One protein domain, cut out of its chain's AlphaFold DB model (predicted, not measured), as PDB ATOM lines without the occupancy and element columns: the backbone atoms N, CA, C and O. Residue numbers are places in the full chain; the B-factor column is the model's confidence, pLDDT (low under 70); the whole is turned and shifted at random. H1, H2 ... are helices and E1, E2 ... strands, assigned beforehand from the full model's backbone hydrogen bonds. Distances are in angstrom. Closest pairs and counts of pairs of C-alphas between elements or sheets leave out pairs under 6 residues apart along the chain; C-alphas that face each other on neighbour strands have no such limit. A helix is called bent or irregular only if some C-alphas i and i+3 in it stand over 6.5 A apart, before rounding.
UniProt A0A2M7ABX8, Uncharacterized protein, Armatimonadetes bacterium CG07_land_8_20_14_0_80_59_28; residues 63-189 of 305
ATOM      1  N   VAL A  63     128.127 104.402 103.992       94.31
ATOM      2  CA  VAL A  63     127.852 103.094 103.393       94.31
ATOM      3  C   VAL A  63     126.618 102.490 104.068       94.31
ATOM      4  O   VAL A  63     126.536 102.520 105.300       94.31
ATOM      5  N   PRO A  64     125.638 101.965 103.313       93.62
ATOM      6  CA  PRO A  64     124.501 101.266 103.903       93.62
ATOM      7  C   PRO A  64     124.975 100.008 104.639       93.62
ATOM      8  O   PRO A  64     125.808  99.263 104.133       93.62
ATOM      9  N   LEU A  65     124.438  99.791 105.837       94.88
ATOM     10  CA  LEU A  65     124.793  98.690 106.727       94.88
ATOM     11  C   LEU A  65     123.679  97.643 106.790       94.88
ATOM     12  O   LEU A  65     123.950  96.467 106.590       94.88
ATOM     13  N   LEU A  66     122.442  98.077 107.053       95.75
ATOM     14  CA  LEU A  66     121.247  97.226 107.076       95.75
ATOM     15  C   LEU A  66     120.073  97.955 106.400       95.75
ATOM     16  O   LEU A  66     119.926  99.169 106.595       95.75
ATOM     17  N   PRO A  67     119.235  97.261 105.613       96.25
ATOM     18  CA  PRO A  67     118.065  97.857 104.979       96.25
ATOM     19  C   PRO A  67     116.938  98.188 105.981       96.25
ATOM     20  O   PRO A  67     116.935  97.719 107.121       96.25
ATOM     21  N   PRO A  68     115.941  98.994 105.572       97.12
ATOM     22  CA  PRO A  68     114.686  99.131 106.310       97.12
ATOM     23  C   PRO A  68     113.971  97.784 106.457       97.12
ATOM     24  O   PRO A  68     114.051  96.930 105.580       97.12
ATOM     25  N   GLY A  69     113.211  97.619 107.536       96.75
ATOM     26  CA  GLY A  69     112.478  96.391 107.852       96.75
ATOM     27  C   GLY A  69     113.307  95.359 108.616       96.75
ATOM     28  O   GLY A  69     112.728  94.531 109.324       96.75
ATOM     29  N   ASP A  70     114.636  95.452 108.557       96.56
ATOM     30  CA  ASP A  70     115.517  94.539 109.275       96.56
ATOM     31  C   ASP A  70     115.353  94.641 110.790       96.56
ATOM     32  O   ASP A  70     115.090  95.700 111.380       96.56
ATOM     33  N   MET A  71     115.537  93.490 111.431       97.12
ATOM     34  CA  MET A  71     115.455  93.353 112.872       97.12
ATOM     35  C   MET A  71     116.844  93.363 113.497       97.12
ATOM     36  O   MET A  71     117.713  92.574 113.137       97.12
ATOM     37  N   VAL A  72     116.999  94.196 114.520       97.19
ATOM     38  CA  VAL A  72     118.165  94.213 115.395       97.19
ATOM     39  C   VAL A  72     117.754  93.774 116.798       97.19
ATOM     40  O   VAL A  72     116.795  94.290 117.375       97.19
ATOM     41  N   LEU A  73     118.497  92.836 117.375       97.00
ATOM     42  CA  LEU A  73     118.377  92.436 118.771       97.00
ATOM     43  C   LEU A  73     119.347  93.238 119.636       97.00
ATOM     44  O   LEU A  73     120.554  93.227 119.417       97.00
ATOM     45  N   LEU A  74     118.814  93.919 120.646       96.88
ATOM     46  CA  LEU A  74     119.569  94.732 121.593       96.88
ATOM     47  C   LEU A  74     119.716  93.965 122.911       96.88
ATOM     48  O   LEU A  74     118.730  93.734 123.611       96.88
ATOM     49  N   GLY A  75     120.937  93.557 123.245       95.00
ATOM     50  CA  GLY A  75     121.233  92.762 124.438       95.00
ATOM     51  C   GLY A  75     121.234  93.584 125.731       95.00
ATOM     52  O   GLY A  75     122.052  94.495 125.888       95.00
ATOM     53  N   MET A  76     120.371  93.200 126.671       95.75
ATOM     54  CA  MET A  76     120.205  93.764 128.018       95.75
ATOM     55  C   MET A  76     120.622  92.733 129.071       95.75
ATOM     56  O   MET A  76     120.435  91.537 128.860       95.75
ATOM     57  N   ARG A  77     121.175  93.157 130.217       93.88
ATOM     58  CA  ARG A  77     121.540  92.239 131.313       93.88
ATOM     59  C   ARG A  77     120.296  91.618 131.928       93.88
ATOM     60  O   ARG A  77     119.569  92.323 132.609       93.88
ATOM     61  N   ASP A  78     120.125  90.308 131.790       94.25
ATOM     62  CA  ASP A  78     118.970  89.544 132.273       94.25
ATOM     63  C   ASP A  78     118.623  89.867 133.735       94.25
ATOM     64  O   ASP A  78     117.530  90.331 134.049       94.25
ATOM     65  N   ARG A  79     119.625  89.786 134.620       94.50
ATOM     66  CA  ARG A  79     119.490  90.116 136.051       94.50
ATOM     67  C   ARG A  79     119.060  91.558 136.358       94.50
ATOM     68  O   ARG A  79     118.724  91.851 137.499       94.50
ATOM     69  N   ALA A  80     119.183  92.473 135.398       94.62
ATOM     70  CA  ALA A  80     118.780  93.868 135.546       94.62
ATOM     71  C   ALA A  80     117.352  94.120 135.039       94.62
ATOM     72  O   ALA A  80     116.817  95.195 135.312       94.62
ATOM     73  N   ILE A  81     116.746  93.149 134.343       96.19
ATOM     74  CA  ILE A  81     115.413  93.275 133.760       96.19
ATOM     75  C   ILE A  81     114.345  92.987 134.813       96.19
ATOM     76  O   ILE A  81     114.312  91.876 135.351       96.19
ATOM     77  N   PRO A  82     113.428  93.937 135.081       97.19
ATOM     78  CA  PRO A  82     112.265  93.682 135.922       97.19
ATOM     79  C   PRO A  82     111.459  92.487 135.403       97.19
ATOM     80  O   PRO A  82     111.166  92.412 134.210       97.19
ATOM     81  N   SER A  83     111.026  91.585 136.288       96.50
ATOM     82  CA  SER A  83     110.309  90.357 135.900       96.50
ATOM     83  C   SER A  83     109.060  90.620 135.048       96.50
ATOM     84  O   SER A  83     108.754  89.847 134.147       96.50
ATOM     85  N   ALA A  84     108.379  91.752 135.259       96.88
ATOM     86  CA  ALA A  84     107.226  92.173 134.457       96.88
ATOM     87  C   ALA A  84     107.556  92.426 132.969       96.88
ATOM     88  O   ALA A  84     106.670  92.372 132.118       96.88
ATOM     89  N   LEU A  85     108.822  92.702 132.642       96.88
ATOM     90  CA  LEU A  85     109.297  92.931 131.278       96.88
ATOM     91  C   LEU A  85     109.916  91.681 130.638       96.88
ATOM     92  O   LEU A  85     110.178  91.694 129.436       96.88
ATOM     93  N   HIS A  86     110.097  90.581 131.383       95.50
ATOM     94  CA  HIS A  86     110.637  89.327 130.836       95.50
ATOM     95  C   HIS A  86     109.845  88.818 129.622       95.50
ATOM     96  O   HIS A  86     110.493  88.545 128.610       95.50
ATOM     97  N   PRO A  87     108.491  88.796 129.621       96.81
ATOM     98  CA  PRO A  87     107.708  88.359 128.456       96.81
ATOM     99  C   PRO A  87     107.869  89.248 127.215       96.81
ATOM    100  O   PRO A  87     107.535  88.836 126.109       96.81
ATOM    101  N   LYS A  88     108.368  90.478 127.385       96.88
ATOM    102  CA  LYS A  88     108.622  91.434 126.296       96.88
ATOM    103  C   LYS A  88     110.061  91.378 125.771       96.88
ATOM    104  O   LYS A  88     110.436  92.186 124.922       96.88
ATOM    105  N   SER A  89     110.868  90.453 126.285       95.69
ATOM    106  CA  SER A  89     112.258  90.234 125.888       95.69
ATOM    107  C   SER A  89     112.473  88.781 125.482       95.69
ATOM    108  O   SER A  89     111.840  87.871 126.017       95.69
ATOM    109  N   ILE A  90     113.395  88.560 124.559       94.19
ATOM    110  CA  ILE A  90     113.706  87.238 124.023       94.19
ATOM    111  C   ILE A  90     114.822  86.614 124.861       94.19
ATOM    112  O   ILE A  90     115.812  87.286 125.166       94.19
ATOM    113  N   SER A  91     114.663  85.349 125.252       91.31
ATOM    114  CA  SER A  91     115.712  84.616 125.959       91.31
ATOM    115  C   SER A  91     116.867  84.296 125.015       91.31
ATOM    116  O   SER A  91     116.643  84.031 123.838       91.31
ATOM    117  N   VAL A  92     118.098  84.236 125.525       86.75
ATOM    118  CA  VAL A  92     119.252  83.765 124.737       86.75
ATOM    119  C   VAL A  92     119.030  82.360 124.163       86.75
ATOM    120  O   VAL A  92     119.455  82.088 123.049       86.75
ATOM    121  N   ASN A  93     118.288  81.503 124.872       84.50
ATOM    122  CA  ASN A  93     117.989  80.134 124.434       84.50
ATOM    123  C   ASN A  93     117.032  80.071 123.232       84.50
ATOM    124  O   ASN A  93     116.973  79.045 122.562       84.50
ATOM    125  N   ASP A  94     116.295  81.150 122.962       85.31
ATOM    126  CA  ASP A  94     115.333  81.226 121.858       85.31
ATOM    127  C   ASP A  94     115.977  81.773 120.573       85.31
ATOM    128  O   ASP A  94     115.310  81.931 119.550       85.31
ATOM    129  N   VAL A  95     117.268  82.118 120.624       83.44
ATOM    130  CA  VAL A  95     117.988  82.778 119.537       83.44
ATOM    131  C   VAL A  95     119.205  81.926 119.172       83.44
ATOM    132  O   VAL A  95     120.048  81.693 120.038       83.44
ATOM    133  N   PRO A  96     119.359  81.484 117.907       79.06
ATOM    134  CA  PRO A  96     120.552  80.774 117.456       79.06
ATOM    135  C   PRO A  96     121.724  81.760 117.332       79.06
ATOM    136  O   PRO A  96     122.091  82.218 116.247       79.06
ATOM    137  N   LEU A  97     122.267  82.166 118.476       72.94
ATOM    138  CA  LEU A  97     123.459  82.992 118.560       72.94
ATOM    139  C   LEU A  97     124.707  82.100 118.473       72.94
ATOM    140  O   LEU A  97     124.702  80.982 118.994       72.94
ATOM    141  N   PRO A  98     125.800  82.587 117.864       69.00
ATOM    142  CA  PRO A  98     127.113  81.983 118.026       69.00
ATOM    143  C   PRO A  98     127.402  81.790 119.520       69.00
ATOM    144  O   PRO A  98     127.141  82.697 120.310       69.00
ATOM    145  N   LEU A  99     127.954  80.627 119.891       49.44
ATOM    146  CA  LEU A  99     128.165  80.147 121.274       49.44
ATOM    147  C   LEU A  99     128.856  81.135 122.241       49.44
ATOM    148  O   LEU A  99     128.868  80.909 123.448       49.44
ATOM    149  N   GLU A 100     129.430  82.225 121.740       58.44
ATOM    150  CA  GLU A 100     130.028  83.301 122.532       58.44
ATOM    151  C   GLU A 100     128.992  84.293 123.094       58.44
ATOM    152  O   GLU A 100     129.348  85.246 123.796       58.44
ATOM    153  N   SER A 101     127.700  84.085 122.816       58.50
ATOM    154  CA  SER A 101     126.626  84.867 123.411       58.50
ATOM    155  C   SER A 101     126.641  84.718 124.922       58.50
ATOM    156  O   SER A 101     126.336  83.673 125.490       58.50
ATOM    157  N   ARG A 102     126.997  85.826 125.557       71.38
ATOM    158  CA  ARG A 102     126.961  86.044 126.992       71.38
ATOM    159  C   ARG A 102     125.608  85.582 127.568       71.38
ATOM    160  O   ARG A 102     124.603  86.251 127.309       71.38
ATOM    161  N   PRO A 103     125.560  84.460 128.316       76.94
ATOM    162  CA  PRO A 103     124.310  83.851 128.775       76.94
ATOM    163  C   PRO A 103     123.545  84.760 129.739       76.94
ATOM    164  O   PRO A 103     122.372  84.537 130.006       76.94
ATOM    165  N   GLU A 104     124.186  85.816 130.244       88.31
ATOM    166  CA  GLU A 104     123.551  86.815 131.086       88.31
ATOM    167  C   GLU A 104     122.710  87.859 130.329       88.31
ATOM    168  O   GLU A 104     122.340  88.866 130.942       88.31
ATOM    169  N   TYR A 105     122.431  87.682 129.029       91.19
ATOM    170  CA  TYR A 105     121.585  88.598 128.256       91.19
ATOM    171  C   TYR A 105     120.208  88.053 127.895       91.19
ATOM    172  O   TYR A 105     120.028  86.887 127.559       91.19
ATOM    173  N   ARG A 106     119.246  88.979 127.884       94.62
ATOM    174  CA  ARG A 106     118.008  88.873 127.111       94.62
ATOM    175  C   ARG A 106     117.980  89.982 126.072       94.62
ATOM    176  O   ARG A 106     118.642  91.009 126.228       94.62
ATOM    177  N   PHE A 107     117.205  89.786 125.020       95.81
ATOM    178  CA  PHE A 107     117.211  90.675 123.868       95.81
ATOM    179  C   PHE A 107     115.908  91.447 123.732       95.81
ATOM    180  O   PHE A 107     114.815  90.902 123.888       95.81
ATOM    181  N   VAL A 108     116.028  92.725 123.394       97.19
ATOM    182  CA  VAL A 108     114.909  93.590 123.018       97.19
ATOM    183  C   VAL A 108     114.967  93.813 121.513       97.19
ATOM    184  O   VAL A 108     116.017  94.150 120.972       97.19
ATOM    185  N   ARG A 109     113.840  93.621 120.827       97.88
ATOM    186  CA  ARG A 109     113.746  93.831 119.378       97.88
ATOM    187  C   ARG A 109     113.692  95.322 119.051       97.88
ATOM    188  O   ARG A 109     112.886  96.050 119.629       97.88
ATOM    189  N   ALA A 110     114.473  95.729 118.062       98.38
ATOM    190  CA  ALA A 110     114.335  96.983 117.340       98.38
ATOM    191  C   ALA A 110     114.134  96.670 115.852       98.38
ATOM    192  O   ALA A 110     114.839  95.831 115.296       98.38
ATOM    193  N   VAL A 111     113.159  97.312 115.213       98.44
ATOM    194  CA  VAL A 111     112.867  97.142 113.781       98.44
ATOM    195  C   VAL A 111     113.229  98.427 113.059       98.44
ATOM    196  O   VAL A 111     112.667  99.485 113.366       98.44
ATOM    197  N   LEU A 112     114.164  98.350 112.117       98.31
ATOM    198  CA  LEU A 112     114.599  99.492 111.323       98.31
ATOM    199  C   LEU A 112     113.438 100.002 110.459       98.31
ATOM    200  O   LEU A 112     112.774  99.237 109.770       98.31
ATOM    201  N   GLN A 113     113.159 101.298 110.533       98.38
ATOM    202  CA  GLN A 113     112.180 101.991 109.685       98.38
ATOM    203  C   GLN A 113     112.863 102.668 108.492       98.38
ATOM    204  O   GLN A 113     112.236 102.918 107.469       98.38
ATOM    205  N   GLU A 114     114.157 102.944 108.626       97.19
ATOM    206  CA  GLU A 114     115.026 103.546 107.620       97.19
ATOM    207  C   GLU A 114     116.310 102.715 107.509       97.19
ATOM    208  O   GLU A 114     116.621 101.966 108.443       97.19
ATOM    209  N   PRO A 115     117.081 102.848 106.415       96.88
ATOM    210  CA  PRO A 115     118.353 102.157 106.299       96.88
ATOM    211  C   PRO A 115     119.278 102.587 107.440       96.88
ATOM    212  O   PRO A 115     119.409 103.776 107.745       96.88
ATOM    213  N   LEU A 116     119.927 101.615 108.071       97.50
ATOM    214  CA  LEU A 116     121.033 101.880 108.975       97.50
ATOM    215  C   LEU A 116     122.291 102.037 108.131       97.50
ATOM    216  O   LEU A 116     122.587 101.159 107.324       97.50
ATOM    217  N   CYS A 117     123.051 103.107 108.336       97.06
ATOM    218  CA  CYS A 117     124.287 103.343 107.600       97.06
ATOM    219  C   CYS A 117     125.481 103.477 108.546       97.06
ATOM    220  O   CYS A 117     125.350 103.824 109.722       97.06
ATOM    221  N   LEU A 118     126.667 103.242 108.001       96.88
ATOM    222  CA  LEU A 118     127.946 103.451 108.655       96.88
ATOM    223  C   LEU A 118     128.670 104.611 107.969       96.88
ATOM    224  O   LEU A 118     128.960 104.560 106.775       96.88
ATOM    225  N   GLN A 119     128.958 105.666 108.726       97.00
ATOM    226  CA  GLN A 119     129.793 106.772 108.274       97.00
ATOM    227  C   GLN A 119     131.251 106.426 108.571       97.00
ATOM    228  O   GLN A 119     131.688 106.415 109.727       97.00
ATOM    229  N   LEU A 120     131.992 106.128 107.512       95.31
ATOM    230  CA  LEU A 120     133.426 105.890 107.522       95.31
ATOM    231  C   LEU A 120     134.129 107.243 107.478       95.31
ATOM    232  O   LEU A 120     133.763 108.097 106.677       95.31
ATOM    233  N   ARG A 121     135.104 107.464 108.363       93.75
ATOM    234  CA  ARG A 121     135.691 108.792 108.607       93.75
ATOM    235  C   ARG A 121     137.204 108.784 108.433       93.75
ATOM    236  O   ARG A 121     137.947 109.138 109.352       93.75
ATOM    237  N   GLY A 122     137.651 108.312 107.272       89.12
ATOM    238  CA  GLY A 122     139.065 108.122 106.966       89.12
ATOM    239  C   GLY A 122     139.740 107.205 107.988       89.12
ATOM    240  O   GLY A 122     139.383 106.034 108.103       89.12
ATOM    241  N   THR A 123     140.684 107.743 108.762       86.75
ATOM    242  CA  THR A 123     141.389 107.012 109.835       86.75
ATOM    243  C   THR A 123     140.693 107.049 111.200       86.75
ATOM    244  O   THR A 123     141.166 106.429 112.153       86.75
ATOM    245  N   LYS A 124     139.577 107.776 111.336       89.81
ATOM    246  CA  LYS A 124     138.802 107.837 112.581       89.81
ATOM    247  C   LYS A 124     137.844 106.652 112.683       89.81
ATOM    248  O   LYS A 124     137.363 106.120 111.688       89.81
ATOM    249  N   THR A 125     137.497 106.315 113.922       90.06
ATOM    250  CA  THR A 125     136.422 105.385 114.285       90.06
ATOM    251  C   THR A 125     135.138 105.718 113.520       90.06
ATOM    252  O   THR A 125     134.623 106.834 113.643       90.06
ATOM    253  N   SER A 126     134.603 104.753 112.770       95.00
ATOM    254  CA  SER A 126     133.310 104.917 112.108       95.00
ATOM    255  C   SER A 126     132.162 105.019 113.109       95.00
ATOM    256  O   SER A 126     132.236 104.555 114.258       95.00
ATOM    257  N   VAL A 127     131.083 105.658 112.666       96.00
ATOM    258  CA  VAL A 127     129.891 105.905 113.477       96.00
ATOM    259  C   VAL A 127     128.648 105.448 112.732       96.00
ATOM    260  O   VAL A 127     128.556 105.592 111.515       96.00
ATOM    261  N   LEU A 128     127.681 104.886 113.459       96.38
ATOM    262  CA  LEU A 128     126.362 104.646 112.880       96.38
ATOM    263  C   LEU A 128     125.666 105.983 112.643       96.38
ATOM    264  O   LEU A 128     125.688 106.858 113.510       96.38
ATOM    265  N   CYS A 129     125.015 106.098 111.496       94.25
ATOM    266  CA  CYS A 129     124.167 107.223 111.138       94.25
ATOM    267  C   CYS A 129     122.848 106.711 110.547       94.25
ATOM    268  O   CYS A 129     122.765 105.566 110.090       94.25
ATOM    269  N   TYR A 130     121.816 107.559 110.579       93.25
ATOM    270  CA  TYR A 130     120.444 107.196 110.207       93.25
ATOM    271  C   TYR A 130     119.908 106.009 111.036       93.25
ATOM    272  O   TYR A 130     120.300 105.816 112.194       93.25
ATOM    273  N   GLY A 131     118.982 105.232 110.473       92.88
ATOM    274  CA  GLY A 131     118.428 104.051 111.126       92.88
ATOM    275  C   GLY A 131     117.398 104.380 112.202       92.88
ATOM    276  O   GLY A 131     117.452 103.821 113.306       92.88
ATOM    277  N   ARG A 132     116.444 105.273 111.893       98.06
ATOM    278  CA  ARG A 132     115.221 105.401 112.694       98.06
ATOM    279  C   ARG A 132     114.621 104.012 112.889       98.06
ATOM    280  O   ARG A 132     114.543 103.226 111.948       98.06
ATOM    281  N   CYS A 133     114.201 103.686 114.103       98.12
ATOM    282  CA  CYS A 133     113.703 102.353 114.427       98.12
ATOM    283  C   CYS A 133     112.522 102.386 115.392       98.12
ATOM    284  O   CYS A 133     112.294 103.355 116.115       98.12
ATOM    285  N   TYR A 134     111.747 101.309 115.372       98.62
ATOM    286  CA  TYR A 134     110.605 101.079 116.245       98.62
ATOM    287  C   TYR A 134     110.947  99.990 117.266       98.62
ATOM    288  O   TYR A 134     111.558  98.982 116.908       98.62
ATOM    289  N   LEU A 135     110.555 100.183 118.528       98.50
ATOM    290  CA  LEU A 135     110.729  99.222 119.618       98.50
ATOM    291  C   LEU A 135     109.365  98.638 120.012       98.50
ATOM    292  O   LEU A 135     108.674  99.225 120.850       98.50
ATOM    293  N   PRO A 136     108.973  97.461 119.485       98.31
ATOM    294  CA  PRO A 136     107.642  96.897 119.725       98.31
ATOM    295  C   PRO A 136     107.323  96.661 121.204       98.31
ATOM    296  O   PRO A 136     106.188  96.831 121.629       98.31
ATOM    297  N   ALA A 137     108.329  96.301 122.005       97.44
ATOM    298  CA  ALA A 137     108.155  96.049 123.433       97.44
ATOM    299  C   ALA A 137     107.741  97.301 124.233       97.44
ATOM    300  O   ALA A 137     107.062  97.182 125.261       97.44
ATOM    301  N   LEU A 138     108.162  98.481 123.765       97.81
ATOM    302  CA  LEU A 138     107.885  99.774 124.389       97.81
ATOM    303  C   LEU A 138     106.755 100.537 123.685       97.81
ATOM    304  O   LEU A 138     106.166 101.419 124.293       97.81
ATOM    305  N   GLY A 139     106.433 100.194 122.433       98.00
ATOM    306  CA  GLY A 139     105.473 100.953 121.629       98.00
ATOM    307  C   GLY A 139     106.010 102.323 121.205       98.00
ATOM    308  O   GLY A 139     105.235 103.247 120.983       98.00
ATOM    309  N   GLU A 140     107.333 102.472 121.107       98.31
ATOM    310  CA  GLU A 140     107.993 103.756 120.869       98.31
ATOM    311  C   GLU A 140     108.893 103.742 119.632       98.31
ATOM    312  O   GLU A 140     109.474 102.719 119.264       98.31
ATOM    313  N   PHE A 141     109.080 104.923 119.039       98.38
ATOM    314  CA  PHE A 141     110.096 105.166 118.018       98.38
ATOM    315  C   PHE A 141     111.381 105.728 118.631       98.38
ATOM    316  O   PHE A 141     111.353 106.452 119.631       98.38
ATOM    317  N   ALA A 142     112.502 105.435 117.986       98.06
ATOM    318  CA  ALA A 142     113.803 106.024 118.246       98.06
ATOM    319  C   ALA A 142     114.390 106.587 116.949       98.06
ATOM    320  O   ALA A 142     114.217 106.019 115.873       98.06
ATOM    321  N   GLU A 143     115.104 107.702 117.066       97.75
ATOM    322  CA  GLU A 143     115.688 108.432 115.928       97.75
ATOM    323  C   GLU A 143     116.914 107.732 115.327       97.75
ATOM    324  O   GLU A 143     117.285 107.989 114.191       97.75
ATOM    325  N   SER A 144     117.549 106.842 116.089       96.75
ATOM    326  CA  SER A 144     118.687 106.033 115.653       96.75
ATOM    327  C   SER A 144     118.762 104.746 116.465       96.75
ATOM    328  O   SER A 144     118.168 104.641 117.545       96.75
ATOM    329  N   LEU A 145     119.563 103.786 116.008       96.94
ATOM    330  CA  LEU A 145     119.772 102.535 116.735       96.94
ATOM    331  C   LEU A 145     120.449 102.740 118.110       96.94
ATOM    332  O   LEU A 145     120.119 102.052 119.075       96.94
ATOM    333  N   ASN A 146     121.343 103.729 118.239       95.81
ATOM    334  CA  ASN A 146     121.917 104.110 119.537       95.81
ATOM    335  C   ASN A 146     120.847 104.685 120.478       95.81
ATOM    336  O   ASN A 146     120.812 104.347 121.659       95.81
ATOM    337  N   HIS A 147     119.945 105.521 119.954       96.56
ATOM    338  CA  HIS A 147     118.817 106.039 120.725       96.56
ATOM    339  C   HIS A 147     117.870 104.898 121.144       96.56
ATOM    340  O   HIS A 147     117.461 104.844 122.304       96.56
ATOM    341  N   ALA A 148     117.594 103.929 120.263       97.38
ATOM    342  CA  ALA A 148     116.816 102.739 120.610       97.38
ATOM    343  C   ALA A 148     117.460 101.929 121.732       97.38
ATOM    344  O   ALA A 148     116.771 101.538 122.673       97.38
ATOM    345  N   TYR A 149     118.778 101.723 121.676       96.88
ATOM    346  CA  TYR A 149     119.509 101.059 122.750       96.88
ATOM    347  C   TYR A 149     119.373 101.802 124.080       96.88
ATOM    348  O   TYR A 149     119.083 101.173 125.095       96.88
ATOM    349  N   SER A 150     119.524 103.129 124.081       96.25
ATOM    350  CA  SER A 150     119.336 103.941 125.287       96.25
ATOM    351  C   SER A 150     117.922 103.795 125.851       96.25
ATOM    352  O   SER A 150     117.784 103.498 127.034       96.25
ATOM    353  N   LYS A 151     116.878 103.894 125.012       97.12
ATOM    354  CA  LYS A 151     115.478 103.696 125.430       97.12
ATOM    355  C   LYS A 151     115.236 102.303 126.009       97.12
ATOM    356  O   LYS A 151     114.665 102.169 127.091       97.12
ATOM    357  N   ALA A 152     115.710 101.269 125.316       97.12
ATOM    358  CA  ALA A 152     115.611  99.894 125.783       97.12
ATOM    359  C   ALA A 152     116.344  99.708 127.118       97.12
ATOM    360  O   ALA A 152     115.772  99.140 128.039       97.12
ATOM    361  N   SER A 153     117.556 100.243 127.271       96.75
ATOM    362  CA  SER A 153     118.320 100.159 128.520       96.75
ATOM    363  C   SER A 153     117.659 100.935 129.662       96.75
ATOM    364  O   SER A 153     117.677 100.466 130.794       96.75
ATOM    365  N   THR A 154     117.037 102.086 129.406       96.88
ATOM    366  CA  THR A 154     116.286 102.827 130.433       96.88
ATOM    367  C   THR A 154     115.074 102.038 130.925       96.88
ATOM    368  O   THR A 154     114.841 101.973 132.129       96.88
ATOM    369  N   ALA A 155     114.334 101.394 130.021       97.19
ATOM    370  CA  ALA A 155     113.151 100.621 130.389       97.19
ATOM    371  C   ALA A 155     113.492  99.247 131.001       97.19
ATOM    372  O   ALA A 155     112.889  98.841 131.992       97.19
ATOM    373  N   PHE A 156     114.456  98.529 130.419       96.88
ATOM    374  CA  PHE A 156     114.806  97.154 130.787       96.88
ATOM    375  C   PHE A 156     115.976  97.060 131.775       96.88
ATOM    376  O   PHE A 156     116.196  95.994 132.321       96.88
ATOM    377  N   GLU A 157     116.738  98.120 132.039       96.19
ATOM    378  CA  GLU A 157     117.833  98.111 133.021       96.19
ATOM    379  C   GLU A 157     117.769  99.354 133.939       96.19
ATOM    380  O   GLU A 157     118.738 100.117 134.009       96.19
ATOM    381  N   PRO A 158     116.665  99.592 134.677       95.25
ATOM    382  CA  PRO A 158     116.407 100.868 135.365       95.25
ATOM    383  C   PRO A 158     117.462 101.245 136.417       95.25
ATOM    384  O   PRO A 158     117.651 102.417 136.726       95.25
ATOM    385  N   TYR A 159     118.188 100.264 136.961       93.12
ATOM    386  CA  TYR A 159     119.240 100.481 137.964       93.12
ATOM    387  C   TYR A 159     120.633 100.720 137.364       93.12
ATOM    388  O   TYR A 159     121.632 100.805 138.087       93.12
ATOM    389  N   ARG A 160     120.747 100.788 136.036       88.38
ATOM    390  CA  ARG A 160     122.024 101.008 135.366       88.38
ATOM    391  C   ARG A 160     122.403 102.488 135.455       88.38
ATOM    392  O   ARG A 160     121.753 103.341 134.878       88.38
ATOM    393  N   ARG A 161     123.526 102.787 136.119       85.62
ATOM    394  CA  ARG A 161     124.021 104.170 136.307       85.62
ATOM    395  C   ARG A 161     124.304 104.932 135.005       85.62
ATOM    396  O   ARG A 161     124.299 106.154 135.011       85.62
ATOM    397  N   SER A 162     124.605 104.226 133.914       83.38
ATOM    398  CA  SER A 162     124.841 104.817 132.592       83.38
ATOM    399  C   SER A 162     124.199 103.963 131.511       83.38
ATOM    400  O   SER A 162     124.590 102.810 131.320       83.38
ATOM    401  N   HIS A 163     123.258 104.548 130.775       77.06
ATOM    402  CA  HIS A 163     122.598 103.910 129.635       77.06
ATOM    403  C   HIS A 163     123.403 104.025 128.330       77.06
ATOM    404  O   HIS A 163     122.996 103.469 127.313       77.06
ATOM    405  N   ALA A 164     124.589 104.649 128.361       68.75
ATOM    406  CA  ALA A 164     125.511 104.711 127.230       68.75
ATOM    407  C   ALA A 164     126.229 103.360 127.056       68.75
ATOM    408  O   ALA A 164     127.335 103.138 127.546       68.75
ATOM    409  N   GLY A 165     125.550 102.396 126.435       78.12
ATOM    410  CA  GLY A 165     126.190 101.188 125.917       78.12
ATOM    411  C   GLY A 165     126.553 101.371 124.451       78.12
ATOM    412  O   GLY A 165     125.895 102.113 123.730       78.12
ATOM    413  N   ASN A 166     127.604 100.685 124.014       88.94
ATOM    414  CA  ASN A 166     127.985 100.681 122.612       88.94
ATOM    415  C   ASN A 166     127.136  99.652 121.850       88.94
ATOM    416  O   ASN A 166     127.292  98.444 122.061       88.94
ATOM    417  N   VAL A 167     126.275 100.120 120.945       94.19
ATOM    418  CA  VAL A 167     125.419  99.246 120.138       94.19
ATOM    419  C   VAL A 167     126.207  98.299 119.231       94.19
ATOM    420  O   VAL A 167     125.728  97.208 118.965       94.19
ATOM    421  N   PHE A 168     127.444  98.616 118.843       94.25
ATOM    422  CA  PHE A 168     128.298  97.676 118.105       94.25
ATOM    423  C   PHE A 168     128.565  96.389 118.901       94.25
ATOM    424  O   PHE A 168     128.662  95.313 118.326       94.25
ATOM    425  N   THR A 169     128.618  96.488 120.231       91.31
ATOM    426  CA  THR A 169     128.870  95.341 121.123       91.31
ATOM    427  C   THR A 169     127.593  94.656 121.613       91.31
ATOM    428  O   THR A 169     127.645  93.548 122.146       91.31
ATOM    429  N   ARG A 170     126.444  95.344 121.532       93.31
ATOM    430  CA  ARG A 170     125.164  94.900 122.116       93.31
ATOM    431  C   ARG A 170     124.061  94.662 121.090       93.31
ATOM    432  O   ARG A 170     123.050  94.071 121.449       93.31
ATOM    433  N   GLY A 171     124.226  95.149 119.872       95.00
ATOM    434  CA  GLY A 171     123.309  94.976 118.761       95.00
ATOM    435  C   GLY A 171     123.710  93.768 117.932       95.00
ATOM    436  O   GLY A 171     124.880  93.624 117.576       95.00
ATOM    437  N   TYR A 172     122.732  92.927 117.625       95.12
ATOM    438  CA  TYR A 172     122.886  91.743 116.793       95.12
ATOM    439  C   TYR A 172     121.900  91.815 115.635       95.12
ATOM    440  O   TYR A 172     120.755  92.211 115.837       95.12
ATOM    441  N   PHE A 173     122.327  91.416 114.446       94.38
ATOM    442  CA  PHE A 173     121.468  91.291 113.272       94.38
ATOM    443  C   PHE A 173     121.496  89.849 112.770       94.38
ATOM    444  O   PHE A 173     122.398  89.083 113.113       94.38
ATOM    445  N   PHE A 174     120.479  89.469 112.007       92.31
ATOM    446  CA  PHE A 174     120.360  88.115 111.487       92.31
ATOM    447  C   PHE A 174     121.047  88.018 110.123       92.31
ATOM    448  O   PHE A 174     120.710  88.770 109.212       92.31
ATOM    449  N   LEU A 175     122.007  87.103 109.984       87.50
ATOM    450  CA  LEU A 175     122.731  86.850 108.741       87.50
ATOM    451  C   LEU A 175     122.695  85.352 108.429       87.50
ATOM    452  O   LEU A 175     123.263  84.542 109.164       87.50
ATOM    453  N   GLY A 176     122.018  84.988 107.338       86.81
ATOM    454  CA  GLY A 176     121.815  83.592 106.950       86.81
ATOM    455  C   GLY A 176     120.957  82.853 107.975       86.81
ATOM    456  O   GLY A 176     119.735  82.950 107.953       86.81
ATOM    457  N   ASN A 177     121.604  82.126 108.885       85.19
ATOM    458  CA  ASN A 177     120.971  81.325 109.933       85.19
ATOM    459  C   ASN A 177     121.445  81.680 111.354       85.19
ATOM    460  O   ASN A 177     121.085  80.990 112.310       85.19
ATOM    461  N   CYS A 178     122.252  82.732 111.508       88.25
ATOM    462  CA  CYS A 178     122.872  83.074 112.780       88.25
ATOM    463  C   CYS A 178     122.735  84.562 113.103       88.25
ATOM    464  O   CYS A 178     122.581  85.415 112.229       88.25
ATOM    465  N   TRP A 179     122.780  84.873 114.395       90.94
ATOM    466  CA  TRP A 179     122.762  86.249 114.876       90.94
ATOM    467  C   TRP A 179     124.179  86.753 115.128       90.94
ATOM    468  O   TRP A 179     124.873  86.262 116.013       90.94
ATOM    469  N   VAL A 180     124.606  87.767 114.390       90.62
ATOM    470  CA  VAL A 180     125.971  88.307 114.441       90.62
ATOM    471  C   VAL A 180     125.979  89.727 114.990       90.62
ATOM    472  O   VAL A 180     125.026  90.487 114.811       90.62
ATOM    473  N   GLN A 181     127.049  90.100 115.693       92.94
ATOM    474  CA  GLN A 181     127.180  91.445 116.250       92.94
ATOM    475  C   GLN A 181     127.345  92.488 115.142       92.94
ATOM    476  O   GLN A 181     128.109  92.299 114.198       92.94
ATOM    477  N   ILE A 182     126.707  93.646 115.309       94.31
ATOM    478  CA  ILE A 182     126.861  94.778 114.383       94.31
ATOM    479  C   ILE A 182     128.316  95.272 114.356       94.31
ATOM    480  O   ILE A 182     128.796  95.723 113.319       94.31
ATOM    481  N   GLY A 183     129.042  95.169 115.476       93.75
ATOM    482  CA  GLY A 183     130.461  95.523 115.553       93.75
ATOM    483  C   GLY A 183     131.334  94.749 114.572       93.75
ATOM    484  O   GLY A 183     132.200  95.343 113.943       93.75
ATOM    485  N   TRP A 184     131.033  93.470 114.357       91.00
ATOM    486  CA  TRP A 184     131.759  92.643 113.399       91.00
ATOM    487  C   TRP A 184     131.566  93.125 111.953       91.00
ATOM    488  O   TRP A 184     132.530  93.253 111.201       91.00
ATOM    489  N   LEU A 185     130.330  93.474 111.572       91.38
ATOM    490  CA  LEU A 185     130.045  94.015 110.239       91.38
ATOM    491  C   LEU A 185     130.754  95.356 110.015       91.38
ATOM    492  O   LEU A 185     131.284  95.618 108.937       91.38
ATOM    493  N   ARG A 186     130.809  96.190 111.056       94.75
ATOM    494  CA  ARG A 186     131.588  97.425 111.031       94.75
ATOM    495  C   ARG A 186     133.074  97.152 110.778       94.75
ATOM    496  O   ARG A 186     133.642  97.816 109.919       94.75
ATOM    497  N   GLU A 187     133.688  96.223 111.509       91.38
ATOM    498  CA  GLU A 187     135.117  95.905 111.366       91.38
ATOM    499  C   GLU A 187     135.450  95.467 109.937       91.38
ATOM    500  O   GLU A 187     136.412  95.961 109.353       91.38
ATOM    501  N   LEU A 188     134.610  94.618 109.339       90.94
ATOM    502  CA  LEU A 188     134.776  94.190 107.950       90.94
ATOM    503  C   LEU A 188     134.718  95.348 106.951       90.94
ATOM    504  O   LEU A 188     135.536  95.421 106.033       90.94
ATOM    505  N   ILE A 189     133.741  96.243 107.110       92.12
ATOM    506  CA  ILE A 189     133.574  97.387 106.210       92.12
ATOM    507  C   ILE A 189     134.733  98.377 106.391       92.12
ATOM    508  O   ILE A 189     135.241  98.905 105.403       92.12
TER     509      ILE A 189
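Overview. This is residues 63 to 189 of the 305 residues of an uncharacterized protein of Armatimonadetes bacterium CG07_land_8_20_14_0_80_59_28 (UniProt A0A2M7ABX8). A strongly twisted sheet of six strands curls round one helix, H2, while a small three-stranded sheet, E1 E4 E5, makes one end of the domain and H4 packs over one of its faces. H1 lies at the other end of the long axis, and short H3 lies between H2 and H4. The printed part has 127 residues, with four named helices and nine named strands in the order E1 E2 H1 E3 E4 E5 E6 E7 H2 H3 E8 E9 H4. The class is mixed, helices and strands; both sheets are antiparallel, the larger in the order E7 E6 E3 E2 E8 E9. The whole is compact, with a radius of gyration of the C-alphas of 13.9 A and spans of 44 by 29 by 27 A.

Along the chain. In the large sheet, E7 is residues 140 to 142, E6 133 to 135, E3 105 to 112 (21.3 A), E2 71 to 77 (19.5 A), E8 171 to 175 and E9 178 to 181. In the small sheet, E1 is residues 63 to 66, E4 116 to 121 (16.2 A) and E5 124 to 130 (18.5 A). The helices are H1, residues 83 to 88, H2, 145 to 156 (15.8 A), H3, 167 to 170, and H4, 182 to 189. E1 begins at C-alpha 63 (127.852, 103.094, 103.393), and H4 ends at C-alpha 189 (133.574, 97.387, 106.210).

Arrangement. E3 and E2 pair with N 74 and O 108 2.8 A apart, and E6 and E3 with N 111 and O 134 at 2.9 A. E2 and E8 have N 73 and O 172 at 2.8 A; in the hairpin E8 and E9, N 173 and O 180 are 2.9 A apart. H2, H3 and H4 lie on the same face of this sheet, with H2 and H4 forming two layers with it, helices on one face of a sheet. The closest C-alphas of H2 and E7 are those of Ala 148 and Ala 142, 5.0 A. H2 and H3 only just touch, with 3 pairs of C-alphas within 8 A, the closest Asn 146 and Val 167 at 6.0 A. H3 and H4 touch, C-alphas 168 and 183 being 4.0 A apart; H2 and H4 are apart. H1 is irregular, with C-alphas 84 and 87 7.1 A apart, and only grazes the large sheet with residues 86 to 88. E5 runs on into E6 across a break of 2 residues, at 72 degrees. In the small sheet, N 119 and O 127 of the hairpin E4 and E5 are 2.8 A apart, and N 118 and O 63 of E4 and E1 2.8 A. H4 has a height over this sheet of 8.6 A. Every O i to N i+4 pair is within hydrogen-bond range in H2 and H4; H1 has 0 of 2, with 2 of 3 O i to N i+3 pairs, and H3 is too short for an i+4 pair.

Size, cuts and confidence. The two C-alphas farthest apart are those of Ala 84 and Gly 122, 45.0 A. The printed part has no cut. The link from H1 to E3, residues 89 to 104, is long. The mean pLDDT of the printed part is 92.2, and residues 98 to 101 and 164 are under 70.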